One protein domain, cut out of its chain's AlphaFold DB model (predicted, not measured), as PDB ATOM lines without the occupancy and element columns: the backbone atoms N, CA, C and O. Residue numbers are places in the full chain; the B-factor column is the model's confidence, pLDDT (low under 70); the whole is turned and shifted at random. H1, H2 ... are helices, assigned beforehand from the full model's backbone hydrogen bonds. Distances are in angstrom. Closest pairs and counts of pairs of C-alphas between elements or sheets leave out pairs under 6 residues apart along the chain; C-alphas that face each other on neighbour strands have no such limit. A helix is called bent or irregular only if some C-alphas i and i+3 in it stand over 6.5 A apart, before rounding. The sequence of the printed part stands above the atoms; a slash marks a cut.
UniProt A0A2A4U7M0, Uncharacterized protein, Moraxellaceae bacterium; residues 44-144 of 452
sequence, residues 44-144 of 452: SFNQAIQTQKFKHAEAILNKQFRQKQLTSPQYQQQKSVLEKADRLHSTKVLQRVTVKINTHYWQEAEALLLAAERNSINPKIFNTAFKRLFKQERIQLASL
ATOM      1  N   SER A  44      10.045  -6.685 -20.415       89.12
ATOM      2  CA  SER A  44       9.657  -6.231 -21.756       89.12
ATOM      3  C   SER A  44       9.595  -4.700 -21.881       89.12
ATOM      4  O   SER A  44      10.026  -4.141 -22.894       89.12
ATOM      5  N   PHE A  45       9.133  -4.001 -20.837       92.88
ATOM      6  CA  PHE A  45       9.100  -2.536 -20.788       92.88
ATOM      7  C   PHE A  45      10.516  -1.947 -20.745       92.88
ATOM      8  O   PHE A  45      10.863  -1.082 -21.558       92.88
ATOM      9  N   ASN A  46      11.365  -2.460 -19.851       92.44
ATOM     10  CA  ASN A  46      12.747  -2.000 -19.721       92.44
ATOM     11  C   ASN A  46      13.567  -2.300 -20.983       92.44
ATOM     12  O   ASN A  46      14.318  -1.442 -21.451       92.44
ATOM     13  N   GLN A  47      13.368  -3.467 -21.599       94.06
ATOM     14  CA  GLN A  47      13.997  -3.825 -22.869       94.06
ATOM     15  C   GLN A  47      13.548  -2.900 -24.012       94.06
ATOM     16  O   GLN A  47      14.369  -2.484 -24.837       94.06
ATOM     17  N   ALA A  48      12.268  -2.517 -24.064       90.88
ATOM     18  CA  ALA A  48      11.771  -1.557 -25.051       90.88
ATOM     19  C   ALA A  48      12.408  -0.164 -24.876       90.88
ATOM     20  O   ALA A  48      12.767   0.470 -25.871       90.88
ATOM     21  N   ILE A  49      12.629   0.289 -23.635       92.38
ATOM     22  CA  ILE A  49      13.367   1.531 -23.345       92.38
ATOM     23  C   ILE A  49      14.838   1.415 -23.770       92.38
ATOM     24  O   ILE A  49      15.350   2.304 -24.453       92.38
ATOM     25  N   GLN A  50      15.516   0.319 -23.415       93.19
ATOM     26  CA  GLN A  50      16.926   0.092 -23.762       93.19
ATOM     27  C   GLN A  50      17.148   0.037 -25.280       93.19
ATOM     28  O   GLN A  50      18.108   0.612 -25.793       93.19
ATOM     29  N   THR A  51      16.221  -0.587 -26.008       92.75
ATOM     30  CA  THR A  51      16.228  -0.656 -27.479       92.75
ATOM     31  C   THR A  51      15.655   0.594 -28.156       92.75
ATOM     32  O   THR A  51      15.520   0.614 -29.379       92.75
ATOM     33  N   GLN A  52      15.362   1.652 -27.389       92.88
ATOM     34  CA  GLN A  52      14.911   2.964 -27.873       92.88
ATOM     35  C   GLN A  52      13.574   2.922 -28.631       92.88
ATOM     36  O   GLN A  52      13.314   3.767 -29.483       92.88
ATOM     37  N   LYS A  53      12.701   1.958 -28.320       93.56
ATOM     38  CA  LYS A  53      11.359   1.808 -28.906       93.56
ATOM     39  C   LYS A  53      10.297   2.428 -27.988       93.56
ATOM     40  O   LYS A  53       9.415   1.730 -27.490       93.56
ATOM     41  N   PHE A  54      10.361   3.740 -27.749       94.75
ATOM     42  CA  PHE A  54       9.553   4.406 -26.711       94.75
ATOM     43  C   PHE A  54       8.035   4.302 -26.926       94.75
ATOM     44  O   PHE A  54       7.320   4.041 -25.966       94.75
ATOM     45  N   LYS A  55       7.528   4.397 -28.165       93.19
ATOM     46  CA  LYS A  55       6.098   4.138 -28.453       93.19
ATOM     47  C   LYS A  55       5.664   2.714 -28.105       93.19
ATOM     48  O   LYS A  55       4.537   2.494 -27.673       93.19
ATOM     49  N   HIS A  56       6.548   1.737 -28.304       94.25
ATOM     50  CA  HIS A  56       6.265   0.353 -27.934       94.25
ATOM     51  C   HIS A  56       6.236   0.193 -26.411       94.25
ATOM     52  O   HIS A  56       5.304  -0.409 -25.887       94.25
ATOM     53  N   ALA A  57       7.190   0.808 -25.705       95.31
ATOM     54  CA  ALA A  57       7.190   0.861 -24.244       95.31
ATOM     55  C   ALA A  57       5.920   1.539 -23.693       95.31
ATOM     56  O   ALA A  57       5.307   1.023 -22.763       95.31
ATOM     57  N   GLU A  58       5.462   2.637 -24.305       97.06
ATOM     58  CA  GLU A  58       4.199   3.301 -23.945       97.06
ATOM     59  C   GLU A  58       2.984   2.389 -24.166       97.06
ATOM     60  O   GLU A  58       2.080   2.332 -23.331       97.06
ATOM     61  N   ALA A  59       2.960   1.638 -25.271       96.38
ATOM     62  CA  ALA A  59       1.896   0.680 -25.552       96.38
ATOM     63  C   ALA A  59       1.859  -0.467 -24.527       96.38
ATOM     64  O   ALA A  59       0.770  -0.838 -24.082       96.38
ATOM     65  N   ILE A  60       3.022  -0.994 -24.120       95.25
ATOM     66  CA  ILE A  60       3.143  -2.000 -23.050       95.25
ATOM     67  C   ILE A  60       2.611  -1.425 -21.733       95.25
ATOM     68  O   ILE A  60       1.718  -2.016 -21.127       95.25
ATOM     69  N   LEU A  61       3.080  -0.235 -21.351       95.88
ATOM     70  CA  LEU A  61       2.687   0.440 -20.116       95.88
ATOM     71  C   LEU A  61       1.167   0.682 -20.051       95.88
ATOM     72  O   LEU A  61       0.503   0.365 -19.062       95.88
ATOM     73  N   ASN A  62       0.581   1.187 -21.140       96.56
ATOM     74  CA  ASN A  62      -0.864   1.397 -21.247       96.56
ATOM     75  C   ASN A  62      -1.652   0.080 -21.185       96.56
ATOM     76  O   ASN A  62      -2.754   0.048 -20.631       96.56
ATOM     77  N   LYS A  63      -1.111  -1.012 -21.742       96.44
ATOM     78  CA  LYS A  63      -1.726  -2.344 -21.673       96.44
ATOM     79  C   LYS A  63      -1.733  -2.879 -20.239       96.44
ATOM     80  O   LYS A  63      -2.790  -3.308 -19.785       96.44
ATOM     81  N   GLN A  64      -0.611  -2.798 -19.523       95.94
ATOM     82  CA  GLN A  64      -0.506  -3.227 -18.121       95.94
ATOM     83  C   GLN A  64      -1.483  -2.456 -17.221       95.94
ATOM     84  O   GLN A  64      -2.190  -3.054 -16.408       95.94
ATOM     85  N   PHE A  65      -1.603  -1.139 -17.424       96.75
ATOM     86  CA  PHE A  65      -2.559  -0.310 -16.688       96.75
ATOM     87  C   PHE A  65      -4.018  -0.709 -16.957       96.75
ATOM     88  O   PHE A  65      -4.793  -0.898 -16.020       96.75
ATOM     89  N   ARG A  66      -4.396  -0.931 -18.228       96.44
ATOM     90  CA  ARG A  66      -5.742  -1.422 -18.593       96.44
ATOM     91  C   ARG A  66      -6.052  -2.794 -17.990       96.44
ATOM     92  O   ARG A  66      -7.197  -3.057 -17.640       96.44
ATOM     93  N   GLN A  67      -5.040  -3.649 -17.856       96.81
ATOM     94  CA  GLN A  67      -5.147  -4.973 -17.237       96.81
ATOM     95  C   GLN A  67      -5.100  -4.935 -15.701       96.81
ATOM     96  O   GLN A  67      -5.087  -5.993 -15.077       96.81
ATOM     97  N   LYS A  68      -5.091  -3.742 -15.083       96.44
ATOM     98  CA  LYS A  68      -4.996  -3.534 -13.626       96.44
ATOM     99  C   LYS A  68      -3.754  -4.174 -12.986       96.44
ATOM    100  O   LYS A  68      -3.748  -4.431 -11.789       96.44
ATOM    101  N   GLN A  69      -2.698  -4.402 -13.770       95.62
ATOM    102  CA  GLN A  69      -1.414  -4.912 -13.272       95.62
ATOM    103  C   GLN A  69      -0.588  -3.817 -12.586       95.62
ATOM    104  O   GLN A  69       0.308  -4.117 -11.807       95.62
ATOM    105  N   LEU A  70      -0.902  -2.547 -12.862       95.88
ATOM    106  CA  LEU A  70      -0.267  -1.382 -12.254       95.88
ATOM    107  C   LEU A  70      -1.312  -0.534 -11.536       95.88
ATOM    108  O   LEU A  70      -2.376  -0.234 -12.084       95.88
ATOM    109  N   THR A  71      -0.974  -0.088 -10.330       97.00
ATOM    110  CA  THR A  71      -1.732   0.960  -9.640       97.00
ATOM    111  C   THR A  71      -1.529   2.312 -10.336       97.00
ATOM    112  O   THR A  71      -0.532   2.529 -11.027       97.00
ATOM    113  N   SER A  72      -2.459   3.256 -10.148       97.19
ATOM    114  CA  SER A  72      -2.340   4.608 -10.724       97.19
ATOM    115  C   SER A  72      -1.005   5.303 -10.372       97.19
ATOM    116  O   SER A  72      -0.352   5.803 -11.292       97.19
ATOM    117  N   PRO A  73      -0.511   5.264  -9.113       97.56
ATOM    118  CA  PRO A  73       0.802   5.821  -8.777       97.56
ATOM    119  C   PRO A  73       1.966   5.137  -9.509       97.56
ATOM    120  O   PRO A  73       2.838   5.826 -10.038       97.56
ATOM    121  N   GLN A  74       1.962   3.801  -9.606       95.62
ATOM    122  CA  GLN A  74       2.999   3.047 -10.326       95.62
ATOM    123  C   GLN A  74       3.012   3.383 -11.822       95.62
ATOM    124  O   GLN A  74       4.081   3.596 -12.393       95.62
ATOM    125  N   TYR A  75       1.836   3.504 -12.448       96.81
ATOM    126  CA  TYR A  75       1.720   3.917 -13.848       96.81
ATOM    127  C   TYR A  75       2.309   5.314 -14.078       96.81
ATOM    128  O   TYR A  75       3.096   5.500 -15.004       96.81
ATOM    129  N   GLN A  76       1.988   6.293 -13.223       97.50
ATOM    130  CA  GLN A  76       2.540   7.650 -13.343       97.50
ATOM    131  C   GLN A  76       4.060   7.672 -13.148       97.50
ATOM    132  O   GLN A  76       4.773   8.361 -13.883       97.50
ATOM    133  N   GLN A  77       4.575   6.880 -12.205       97.00
ATOM    134  CA  GLN A  77       6.011   6.743 -11.983       97.00
ATOM    135  C   GLN A  77       6.717   6.152 -13.214       97.00
ATOM    136  O   GLN A  77       7.683   6.738 -13.703       97.00
ATOM    137  N   GLN A  78       6.219   5.039 -13.762       96.69
ATOM    138  CA  GLN A  78       6.800   4.409 -14.955       96.69
ATOM    139  C   GLN A  78       6.672   5.299 -16.201       96.69
ATOM    140  O   GLN A  78       7.609   5.390 -16.997       96.69
ATOM    141  N   LYS A  79       5.562   6.034 -16.340       97.06
ATOM    142  CA  LYS A  79       5.375   7.018 -17.412       97.06
ATOM    143  C   LYS A  79       6.403   8.149 -17.335       97.06
ATOM    144  O   LYS A  79       7.003   8.495 -18.348       97.06
ATOM    145  N   SER A  80       6.670   8.673 -16.139       96.25
ATOM    146  CA  SER A  80       7.705   9.693 -15.916       96.25
ATOM    147  C   SER A  80       9.107   9.192 -16.293       96.25
ATOM    148  O   SER A  80       9.873   9.900 -16.957       96.25
ATOM    149  N   VAL A  81       9.437   7.940 -15.947       95.88
ATOM    150  CA  VAL A  81      10.701   7.297 -16.351       95.88
ATOM    151  C   VAL A  81      10.805   7.196 -17.876       95.88
ATOM    152  O   VAL A  81      11.838   7.569 -18.441       95.88
ATOM    153  N   LEU A  82       9.734   6.761 -18.548       96.38
ATOM    154  CA  LEU A  82       9.674   6.663 -20.006       96.38
ATOM    155  C   LEU A  82       9.869   8.028 -20.684       96.38
ATOM    156  O   LEU A  82      10.690   8.155 -21.595       96.38
ATOM    157  N   GLU A  83       9.170   9.063 -20.216       94.75
ATOM    158  CA  GLU A  83       9.293  10.427 -20.744       94.75
ATOM    159  C   GLU A  83      10.702  10.998 -20.562       94.75
ATOM    160  O   GLU A  83      11.246  11.627 -21.475       94.75
ATOM    161  N   LYS A  84      11.335  10.757 -19.407       95.75
ATOM    162  CA  LYS A  84      12.720  11.178 -19.157       95.75
ATOM    163  C   LYS A  84      13.700  10.467 -20.095       95.75
ATOM    164  O   LYS A  84      14.612  11.113 -20.620       95.75
ATOM    165  N   ALA A  85      13.505   9.170 -20.335       95.50
ATOM    166  CA  ALA A  85      14.335   8.388 -21.248       95.50
ATOM    167  C   ALA A  85      14.193   8.855 -22.710       95.50
ATOM    168  O   ALA A  85      15.206   9.077 -23.378       95.50
ATOM    169  N   ASP A  86      12.962   9.092 -23.179       95.50
ATOM    170  CA  ASP A  86      12.678   9.616 -24.525       95.50
ATOM    171  C   ASP A  86      13.294  11.009 -24.738       95.50
ATOM    172  O   ASP A  86      13.952  11.257 -25.751       95.50
ATOM    173  N   ARG A  87      13.184  11.916 -23.752       92.69
ATOM    174  CA  ARG A  87      13.817  13.250 -23.811       92.69
ATOM    175  C   ARG A  87      15.342  13.165 -23.893       92.69
ATOM    176  O   ARG A  87      15.959  13.879 -24.692       92.69
ATOM    177  N   LEU A  88      15.961  12.291 -23.095       94.81
ATOM    178  CA  LEU A  88      17.413  12.094 -23.106       94.81
ATOM    179  C   LEU A  88      17.888  11.529 -24.451       94.81
ATOM    180  O   LEU A  88      18.868  12.022 -25.016       94.81
ATOM    181  N   HIS A  89      17.189  10.525 -24.984       94.62
ATOM    182  CA  HIS A  89      17.481   9.969 -26.302       94.62
ATOM    183  C   HIS A  89      17.322  11.023 -27.405       94.62
ATOM    184  O   HIS A  89      18.248  11.225 -28.192       94.62
ATOM    185  N   SER A  90      16.206  11.755 -27.402       92.31
ATOM    186  CA  SER A  90      15.935  12.837 -28.353       92.31
ATOM    187  C   SER A  90      17.058  13.875 -28.348       92.31
ATOM    188  O   SER A  90      17.561  14.247 -29.404       92.31
ATOM    189  N   THR A  91      17.540  14.272 -27.168       92.50
ATOM    190  CA  THR A  91      18.666  15.212 -27.026       92.50
ATOM    191  C   THR A  91      19.943  14.682 -27.684       92.50
ATOM    192  O   THR A  91      20.587  15.398 -28.455       92.50
ATOM    193  N   LYS A  92      20.292  13.412 -27.444       94.31
ATOM    194  CA  LYS A  92      21.470  12.770 -28.054       94.31
ATOM    195  C   LYS A  92      21.352  12.678 -29.576       94.31
ATOM    196  O   LYS A  92      22.326  12.938 -30.282       94.31
ATOM    197  N   VAL A  93      20.171  12.334 -30.095       92.56
ATOM    198  CA  VAL A  93      19.922  12.311 -31.546       92.56
ATOM    199  C   VAL A  93      20.092  13.706 -32.133       92.56
ATOM    200  O   VAL A  93      20.822  13.863 -33.107       92.56
ATOM    201  N   LEU A  94      19.498  14.731 -31.519       90.31
ATOM    202  CA  LEU A  94      19.599  16.114 -31.987       90.31
ATOM    203  C   LEU A  94      21.045  16.628 -32.024       90.31
ATOM    204  O   LEU A  94      21.424  17.332 -32.964       90.31
ATOM    205  N   GLN A  95      21.874  16.244 -31.052       91.75
ATOM    206  CA  GLN A  95      23.309  16.542 -31.068       91.75
ATOM    207  C   GLN A  95      24.011  15.876 -32.258       91.75
ATOM    208  O   GLN A  95      24.698  16.556 -33.019       91.75
ATOM    209  N   ARG A  96      23.790  14.572 -32.483       93.19
ATOM    210  CA  ARG A  96      24.372  13.837 -33.625       93.19
ATOM    211  C   ARG A  96      23.931  14.419 -34.965       93.19
ATOM    212  O   ARG A  96      24.755  14.622 -35.850       93.19
ATOM    213  N   VAL A  97      22.647  14.738 -35.089       87.00
ATOM    214  CA  VAL A  97      22.061  15.386 -36.265       87.00
ATOM    215  C   VAL A  97      22.715  16.741 -36.513       87.00
ATOM    216  O   VAL A  97      23.076  17.037 -37.644       87.00
ATOM    217  N   THR A  98      22.936  17.541 -35.468       85.56
ATOM    218  CA  THR A  98      23.620  18.838 -35.591       85.56
ATOM    219  C   THR A  98      25.048  18.671 -36.109       85.56
ATOM    220  O   THR A  98      25.456  19.404 -37.006       85.56
ATOM    221  N   VAL A  99      25.793  17.680 -35.607       88.25
ATOM    222  CA  VAL A  99      27.137  17.360 -36.115       88.25
ATOM    223  C   VAL A  99      27.082  16.953 -37.586       88.25
ATOM    224  O   VAL A  99      27.844  17.491 -38.387       88.25
ATOM    225  N   LYS A 100      26.160  16.062 -37.969       85.50
ATOM    226  CA  LYS A 100      25.987  15.607 -39.360       85.50
ATOM    227  C   LYS A 100      25.589  16.745 -40.305       85.50
ATOM    228  O   LYS A 100      26.152  16.851 -41.388       85.50
ATOM    229  N   ILE A 101      24.709  17.647 -39.867       75.56
ATOM    230  CA  ILE A 101      24.360  18.891 -40.573       75.56
ATOM    231  C   ILE A 101      25.605  19.763 -40.784       75.56
ATOM    232  O   ILE A 101      25.893  20.173 -41.904       75.56
ATOM    233  N   ASN A 102      26.375  20.021 -39.728       76.44
ATOM    234  CA  ASN A 102      27.560  20.881 -39.809       76.44
ATOM    235  C   ASN A 102      28.688  20.268 -40.656       76.44
ATOM    236  O   ASN A 102      29.516  20.996 -41.186       76.44
ATOM    237  N   THR A 103      28.712  18.940 -40.792       78.19
ATOM    238  CA  THR A 103      29.691  18.189 -41.595       78.19
ATOM    239  C   THR A 103      29.159  17.790 -42.974       78.19
ATOM    240  O   THR A 103      29.803  17.022 -43.678       78.19
ATOM    241  N   HIS A 104      28.013  18.336 -43.391       77.19
ATOM    242  CA  HIS A 104      27.393  18.117 -44.704       77.19
ATOM    243  C   HIS A 104      26.913  16.678 -45.004       77.19
ATOM    244  O   HIS A 104      26.627  16.354 -46.156       77.19
ATOM    245  N   TYR A 105      26.736  15.823 -43.992       77.25
ATOM    246  CA  TYR A 105      26.167  14.472 -44.133       77.25
ATOM    247  C   TYR A 105      24.635  14.488 -43.978       77.25
ATOM    248  O   TYR A 105      24.070  13.952 -43.022       77.25
ATOM    249  N   TRP A 106      23.940  15.135 -44.919       75.81
ATOM    250  CA  TRP A 106      22.496  15.419 -44.827       75.81
ATOM    251  C   TRP A 106      21.610  14.177 -44.784       75.81
ATOM    252  O   TRP A 106      20.679  14.125 -43.987       75.81
ATOM    253  N   GLN A 107      21.907  13.176 -45.615       76.94
ATOM    254  CA  GLN A 107      21.124  11.938 -45.687       76.94
ATOM    255  C   GLN A 107      21.193  11.155 -44.371       76.94
ATOM    256  O   GLN A 107      20.186  10.634 -43.902       76.94
ATOM    257  N   GLU A 108      22.361  11.128 -43.729       82.50
ATOM    258  CA  GLU A 108      22.525  10.500 -42.418       82.50
ATOM    259  C   GLU A 108      21.824  11.300 -41.313       82.50
ATOM    260  O   GLU A 108      21.189  10.716 -40.437       82.50
ATOM    261  N   ALA A 109      21.903  12.636 -41.359       82.50
ATOM    262  CA  ALA A 109      21.174  13.505 -40.435       82.50
ATOM    263  C   ALA A 109      19.654  13.295 -40.542       82.50
ATOM    264  O   ALA A 109      18.966  13.199 -39.526       82.50
ATOM    265  N   GLU A 110      19.141  13.185 -41.768       83.31
ATOM    266  CA  GLU A 110      17.745  12.871 -42.058       83.31
ATOM    267  C   GLU A 110      17.376  11.487 -41.512       83.31
ATOM    268  O   GLU A 110      16.471  11.385 -40.688       83.31
ATOM    269  N   ALA A 111      18.120  10.436 -41.870       84.62
ATOM    270  CA  ALA A 111      17.861   9.074 -41.401       84.62
ATOM    271  C   ALA A 111      17.836   8.966 -39.863       84.62
ATOM    272  O   ALA A 111      16.971   8.287 -39.305       84.62
ATOM    273  N   LEU A 112      18.731   9.680 -39.169       89.62
ATOM    274  CA  LEU A 112      18.753   9.753 -37.704       89.62
ATOM    275  C   LEU A 112      17.497  10.420 -37.129       89.62
ATOM    276  O   LEU A 112      16.915   9.892 -36.179       89.62
ATOM    277  N   LEU A 113      17.064  11.554 -37.695       87.56
ATOM    278  CA  LEU A 113      15.825  12.216 -37.275       87.56
ATOM    279  C   LEU A 113      14.607  11.314 -37.501       87.56
ATOM    280  O   LEU A 113      13.726  11.259 -36.648       87.56
ATOM    281  N   LEU A 114      14.583  10.565 -38.606       84.62
ATOM    282  CA  LEU A 114      13.486   9.659 -38.951       84.62
ATOM    283  C   LEU A 114      13.364   8.460 -38.035       84.62
ATOM    284  O   LEU A 114      12.263   8.124 -37.594       84.62
ATOM    285  N   ALA A 115      14.489   7.812 -37.746       89.19
ATOM    286  CA  ALA A 115      14.513   6.709 -36.803       89.19
ATOM    287  C   ALA A 115      14.027   7.169 -35.419       89.19
ATOM    288  O   ALA A 115      13.240   6.470 -34.778       89.19
ATOM    289  N   ALA A 116      14.431   8.366 -34.985       91.31
ATOM    290  CA  ALA A 116      14.035   8.911 -33.693       91.31
ATOM    291  C   ALA A 116      12.560   9.344 -33.645       91.31
ATOM    292  O   ALA A 116      11.854   8.989 -32.704       91.31
ATOM    293  N   GLU A 117      12.052  10.041 -34.668       90.75
ATOM    294  CA  GLU A 117      10.647  10.472 -34.738       90.75
ATOM    295  C   GLU A 117       9.680   9.278 -34.727       90.75
ATOM    296  O   GLU A 117       8.645   9.306 -34.054       90.75
ATOM    297  N   ARG A 118      10.019   8.198 -35.446       90.06
ATOM    298  CA  ARG A 118       9.189   6.986 -35.487       90.06
ATOM    299  C   ARG A 118       9.023   6.362 -34.108       90.06
ATOM    300  O   ARG A 118       7.914   5.935 -33.788       90.06
ATOM    301  N   ASN A 119      10.088   6.353 -33.311       91.75
ATOM    302  CA  ASN A 119      10.136   5.648 -32.037       91.75
ATOM    303  C   ASN A 119       9.801   6.514 -30.814       91.75
ATOM    304  O   ASN A 119       9.439   5.950 -29.783       91.75
ATOM    305  N   SER A 120       9.898   7.841 -30.914       92.94
ATOM    306  CA  SER A 120       9.656   8.778 -29.809       92.94
ATOM    307  C   SER A 120       8.172   8.939 -29.477       92.94
ATOM    308  O   SER A 120       7.323   8.968 -30.369       92.94
ATOM    309  N   ILE A 121       7.856   9.109 -28.192       93.31
ATOM    310  CA  ILE A 121       6.500   9.456 -27.735       93.31
ATOM    311  C   ILE A 121       6.199  10.955 -27.911       93.31
ATOM    312  O   ILE A 121       5.038  11.352 -27.977       93.31
ATOM    313  N   ASN A 122       7.230  11.792 -28.090       91.94
ATOM    314  CA  ASN A 122       7.113  13.236 -28.315       91.94
ATOM    315  C   ASN A 122       7.698  13.674 -29.675       91.94
ATOM    316  O   ASN A 122       8.600  14.516 -29.716       91.94
ATOM    317  N   PRO A 123       7.160  13.207 -30.821       88.44
ATOM    318  CA  PRO A 123       7.756  13.448 -32.142       88.44
ATOM    319  C   PRO A 123       7.887  14.940 -32.500       88.44
ATOM    320  O   PRO A 123       8.775  15.340 -33.252       88.44
ATOM    321  N   LYS A 124       7.051  15.802 -31.906       86.81
ATOM    322  CA  LYS A 124       7.075  17.255 -32.131       86.81
ATOM    323  C   LYS A 124       8.410  17.909 -31.755       86.81
ATOM    324  O   LYS A 124       8.715  18.965 -32.311       86.81
ATOM    325  N   ILE A 125       9.209  17.308 -30.867       87.38
ATOM    326  CA  ILE A 125      10.520  17.847 -30.465       87.38
ATOM    327  C   ILE A 125      11.496  17.941 -31.648       87.38
ATOM    328  O   ILE A 125      12.332  18.844 -31.702       87.38
ATOM    329  N   PHE A 126      11.341  17.070 -32.650       87.44
ATOM    330  CA  PHE A 126      12.201  17.047 -33.830       87.44
ATOM    331  C   PHE A 126      11.842  18.126 -34.859       87.44
ATOM    332  O   PHE A 126      12.680  18.469 -35.689       87.44
ATOM    333  N   ASN A 127      10.657  18.747 -34.780       80.75
ATOM    334  CA  ASN A 127      10.205  19.752 -35.755       80.75
ATOM    335  C   ASN A 127      11.169  20.940 -35.886       80.75
ATOM    336  O   ASN A 127      11.418  21.423 -36.990       80.75
ATOM    337  N   THR A 128      11.722  21.425 -34.772       78.50
ATOM    338  CA  THR A 128      12.683  22.541 -34.790       78.50
ATOM    339  C   THR A 128      13.996  22.135 -35.461       78.50
ATOM    340  O   THR A 128      14.572  22.917 -36.219       78.50
ATOM    341  N   ALA A 129      14.447  20.901 -35.240       75.38
ATOM    342  CA  ALA A 129      15.657  20.369 -35.856       75.38
ATOM    343  C   ALA A 129      15.478  20.125 -37.354       75.38
ATOM    344  O   ALA A 129      16.338  20.532 -38.130       75.38
ATOM    345  N   PHE A 130      14.327  19.584 -37.761       76.56
ATOM    346  CA  PHE A 130      13.917  19.511 -39.160       76.56
ATOM    347  C   PHE A 130      13.945  20.900 -39.811       76.56
ATOM    348  O   PHE A 130      14.667  21.103 -40.781       76.56
ATOM    349  N   LYS A 131      13.285  21.910 -39.220       77.44
ATOM    350  CA  LYS A 131      13.326  23.300 -39.725       77.44
ATOM    351  C   LYS A 131      14.756  23.835 -39.883       77.44
ATOM    352  O   LYS A 131      15.045  24.518 -40.867       77.44
ATOM    353  N   ARG A 132      15.651  23.544 -38.932       72.81
ATOM    354  CA  ARG A 132      17.062  23.960 -38.992       72.81
ATOM    355  C   ARG A 132      17.820  23.241 -40.109       72.81
ATOM    356  O   ARG A 132      18.516  23.918 -40.863       72.81
ATOM    357  N   LEU A 133      17.660  21.921 -40.231       73.94
ATOM    358  CA  LEU A 133      18.224  21.115 -41.318       73.94
ATOM    359  C   LEU A 133      17.790  21.689 -42.673       73.94
ATOM    360  O   LEU A 133      18.632  21.972 -43.518       73.94
ATOM    361  N   PHE A 134      16.501  21.999 -42.824       73.06
ATOM    362  CA  PHE A 134      15.939  22.551 -44.060       73.06
ATOM    363  C   PHE A 134      16.474  23.942 -44.388       73.06
ATOM    364  O   PHE A 134      16.793  24.232 -45.538       73.06
ATOM    365  N   LYS A 135      16.594  24.822 -43.386       78.19
ATOM    366  CA  LYS A 135      17.175  26.155 -43.584       78.19
ATOM    367  C   LYS A 135      18.623  26.049 -44.072       78.19
ATOM    368  O   LYS A 135      18.994  26.779 -44.986       78.19
ATOM    369  N   GLN A 136      19.411  25.143 -43.492       74.00
ATOM    370  CA  GLN A 136      20.811  24.930 -43.869       74.00
ATOM    371  C   GLN A 136      20.951  24.326 -45.268       74.00
ATOM    372  O   GLN A 136      21.701  24.861 -46.080       74.00
ATOM    373  N   GLU A 137      20.168  23.296 -45.594       70.06
ATOM    374  CA  GLU A 137      20.139  22.708 -46.938       70.06
ATOM    375  C   GLU A 137      19.774  23.763 -47.994       70.06
ATOM    376  O   GLU A 137      20.432  23.867 -49.025       70.06
ATOM    377  N   ARG A 138      18.791  24.632 -47.713       68.06
ATOM    378  CA  ARG A 138      18.393  25.710 -48.632       68.06
ATOM    379  C   ARG A 138      19.491  26.756 -48.832       68.06
ATOM    380  O   ARG A 138      19.678  27.222 -49.952       68.06
ATOM    381  N   ILE A 139      20.203  27.129 -47.765       71.88
ATOM    382  CA  ILE A 139      21.354  28.045 -47.841       71.88
ATOM    383  C   ILE A 139      22.475  27.410 -48.669       71.88
ATOM    384  O   ILE A 139      23.057  28.091 -49.506       71.88
ATOM    385  N   GLN A 140      22.739  26.114 -48.492       66.38
ATOM    386  CA  GLN A 140      23.764  25.411 -49.263       66.38
ATOM    387  C   GLN A 140      23.388  25.226 -50.722       66.38
ATOM    388  O   GLN A 140      24.212  25.464 -51.591       66.38
ATOM    389  N   LEU A 141      22.140  24.877 -51.026       61.09
ATOM    390  CA  LEU A 141      21.660  24.837 -52.406       61.09
ATOM    391  C   LEU A 141      21.778  26.208 -53.084       61.09
ATOM    392  O   LEU A 141      22.136  26.276 -54.255       61.09
ATOM    393  N   ALA A 142      21.533  27.295 -52.347       62.47
ATOM    394  CA  ALA A 142      21.723  28.651 -52.849       62.47
ATOM    395  C   ALA A 142      23.207  29.043 -52.995       62.47
ATOM    396  O   ALA A 142      23.546  29.813 -53.894       62.47
ATOM    397  N   SER A 143      24.094  28.534 -52.130       61.38
ATOM    398  CA  SER A 143      25.534  28.834 -52.157       61.38
ATOM    399  C   SER A 143      26.330  27.932 -53.098       61.38
ATOM    400  O   SER A 143      27.406  28.324 -53.558       61.38
ATOM    401  N   LEU A 144      25.795  26.755 -53.435       57.47
ATOM    402  CA  LEU A 144      26.288  25.896 -54.494       57.47
ATOM    403  C   LEU A 144      26.154  26.674 -55.807       57.47
ATOM    404  O   LEU A 144      25.153  26.611 -56.521       57.47
TER     405      LEU A 144
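Overview. This is residues 44 to 144 of the 452 residues of an uncharacterized protein of Moraxellaceae bacterium (UniProt A0A2A4U7M0). Look first for one long helix, H3, which runs as a spine through a rod of near-parallel helices; H2 packs on its first half and H4 on its second half, both running against it. H1 folds back on H2 at the one half, and H5 folds back on H4 and also packs on H3 at the other, so each half of the spine has its own small group of helices. The printed part has 101 residues with five named helices, H1 to H5 in chain order, and no named strand; the class is all helix. The whole is loose, with a radius of gyration of the C-alphas of 16.9 A, and spans 59 by 19 by 16 A.

Along the chain. Find C-alpha 72 at (-2.340, 4.608, -10.724); from there H3, residues 72 to 102, runs 44.8 A to C-alpha 102 at (27.560, 20.881, -39.809). Before it come H1, residues 44 to 50, 9.8 A long, and H2, residues 54 to 66, 18.3 A long. After it come H4, residues 106 to 119, 20.3 A long, and H5, residues 123 to 143, 30.9 A long, which ends at C-alpha 143 at (25.534, 28.834, -52.157). H5 is irregular, but only just: C-alphas 125 and 128 are 6.7 A apart.

Arrangement. Begin at H3, which forms with H4 and H5 an up-and-down bundle, each helix running against the one before it. Residues 90 to 101 of H3 touch H4 at a shallow tilt of 6 degrees, opposite ways, with the C-alphas of Val 97 and Ala 109 closest at 4.7 A. The same residues of H3 touch H5, the same way at 7 degrees, with the C-alphas of Ile 101 and Leu 133 closest at 6.6 A. H4 and H5 form a helical hairpin, with the C-alphas of Glu 117 and Pro 123 closest at 4.9 A. Turn to residues 72 to 86 of H3: they touch H2, opposite ways at 8 degrees, with the C-alphas of Phe 54 and Asp 86 closest at 6.5 A. H1 touches H2, with the C-alphas of Phe 45 and Ala 57 closest at 5.2 A, and is apart from H4 and H5. H2 and H4 only just touch, only at their ends, with 3 pairs of C-alphas within 8 A, the closest being those of Phe 54 and Asn 119 at 5.5 A. In H1, H2, H3 and H4 every O i to N i+4 pair is within hydrogen-bond range; in H5 it is 14 of 17.

Size, cuts and confidence. The C-alphas farthest apart are those of Lys 68 and Leu 144, 59.3 A. The printed part has no cut, and its four links are tight. Mean pLDDT of the printed part is 87.8; look for values under 70 at residue 138 and residues 140 to 144.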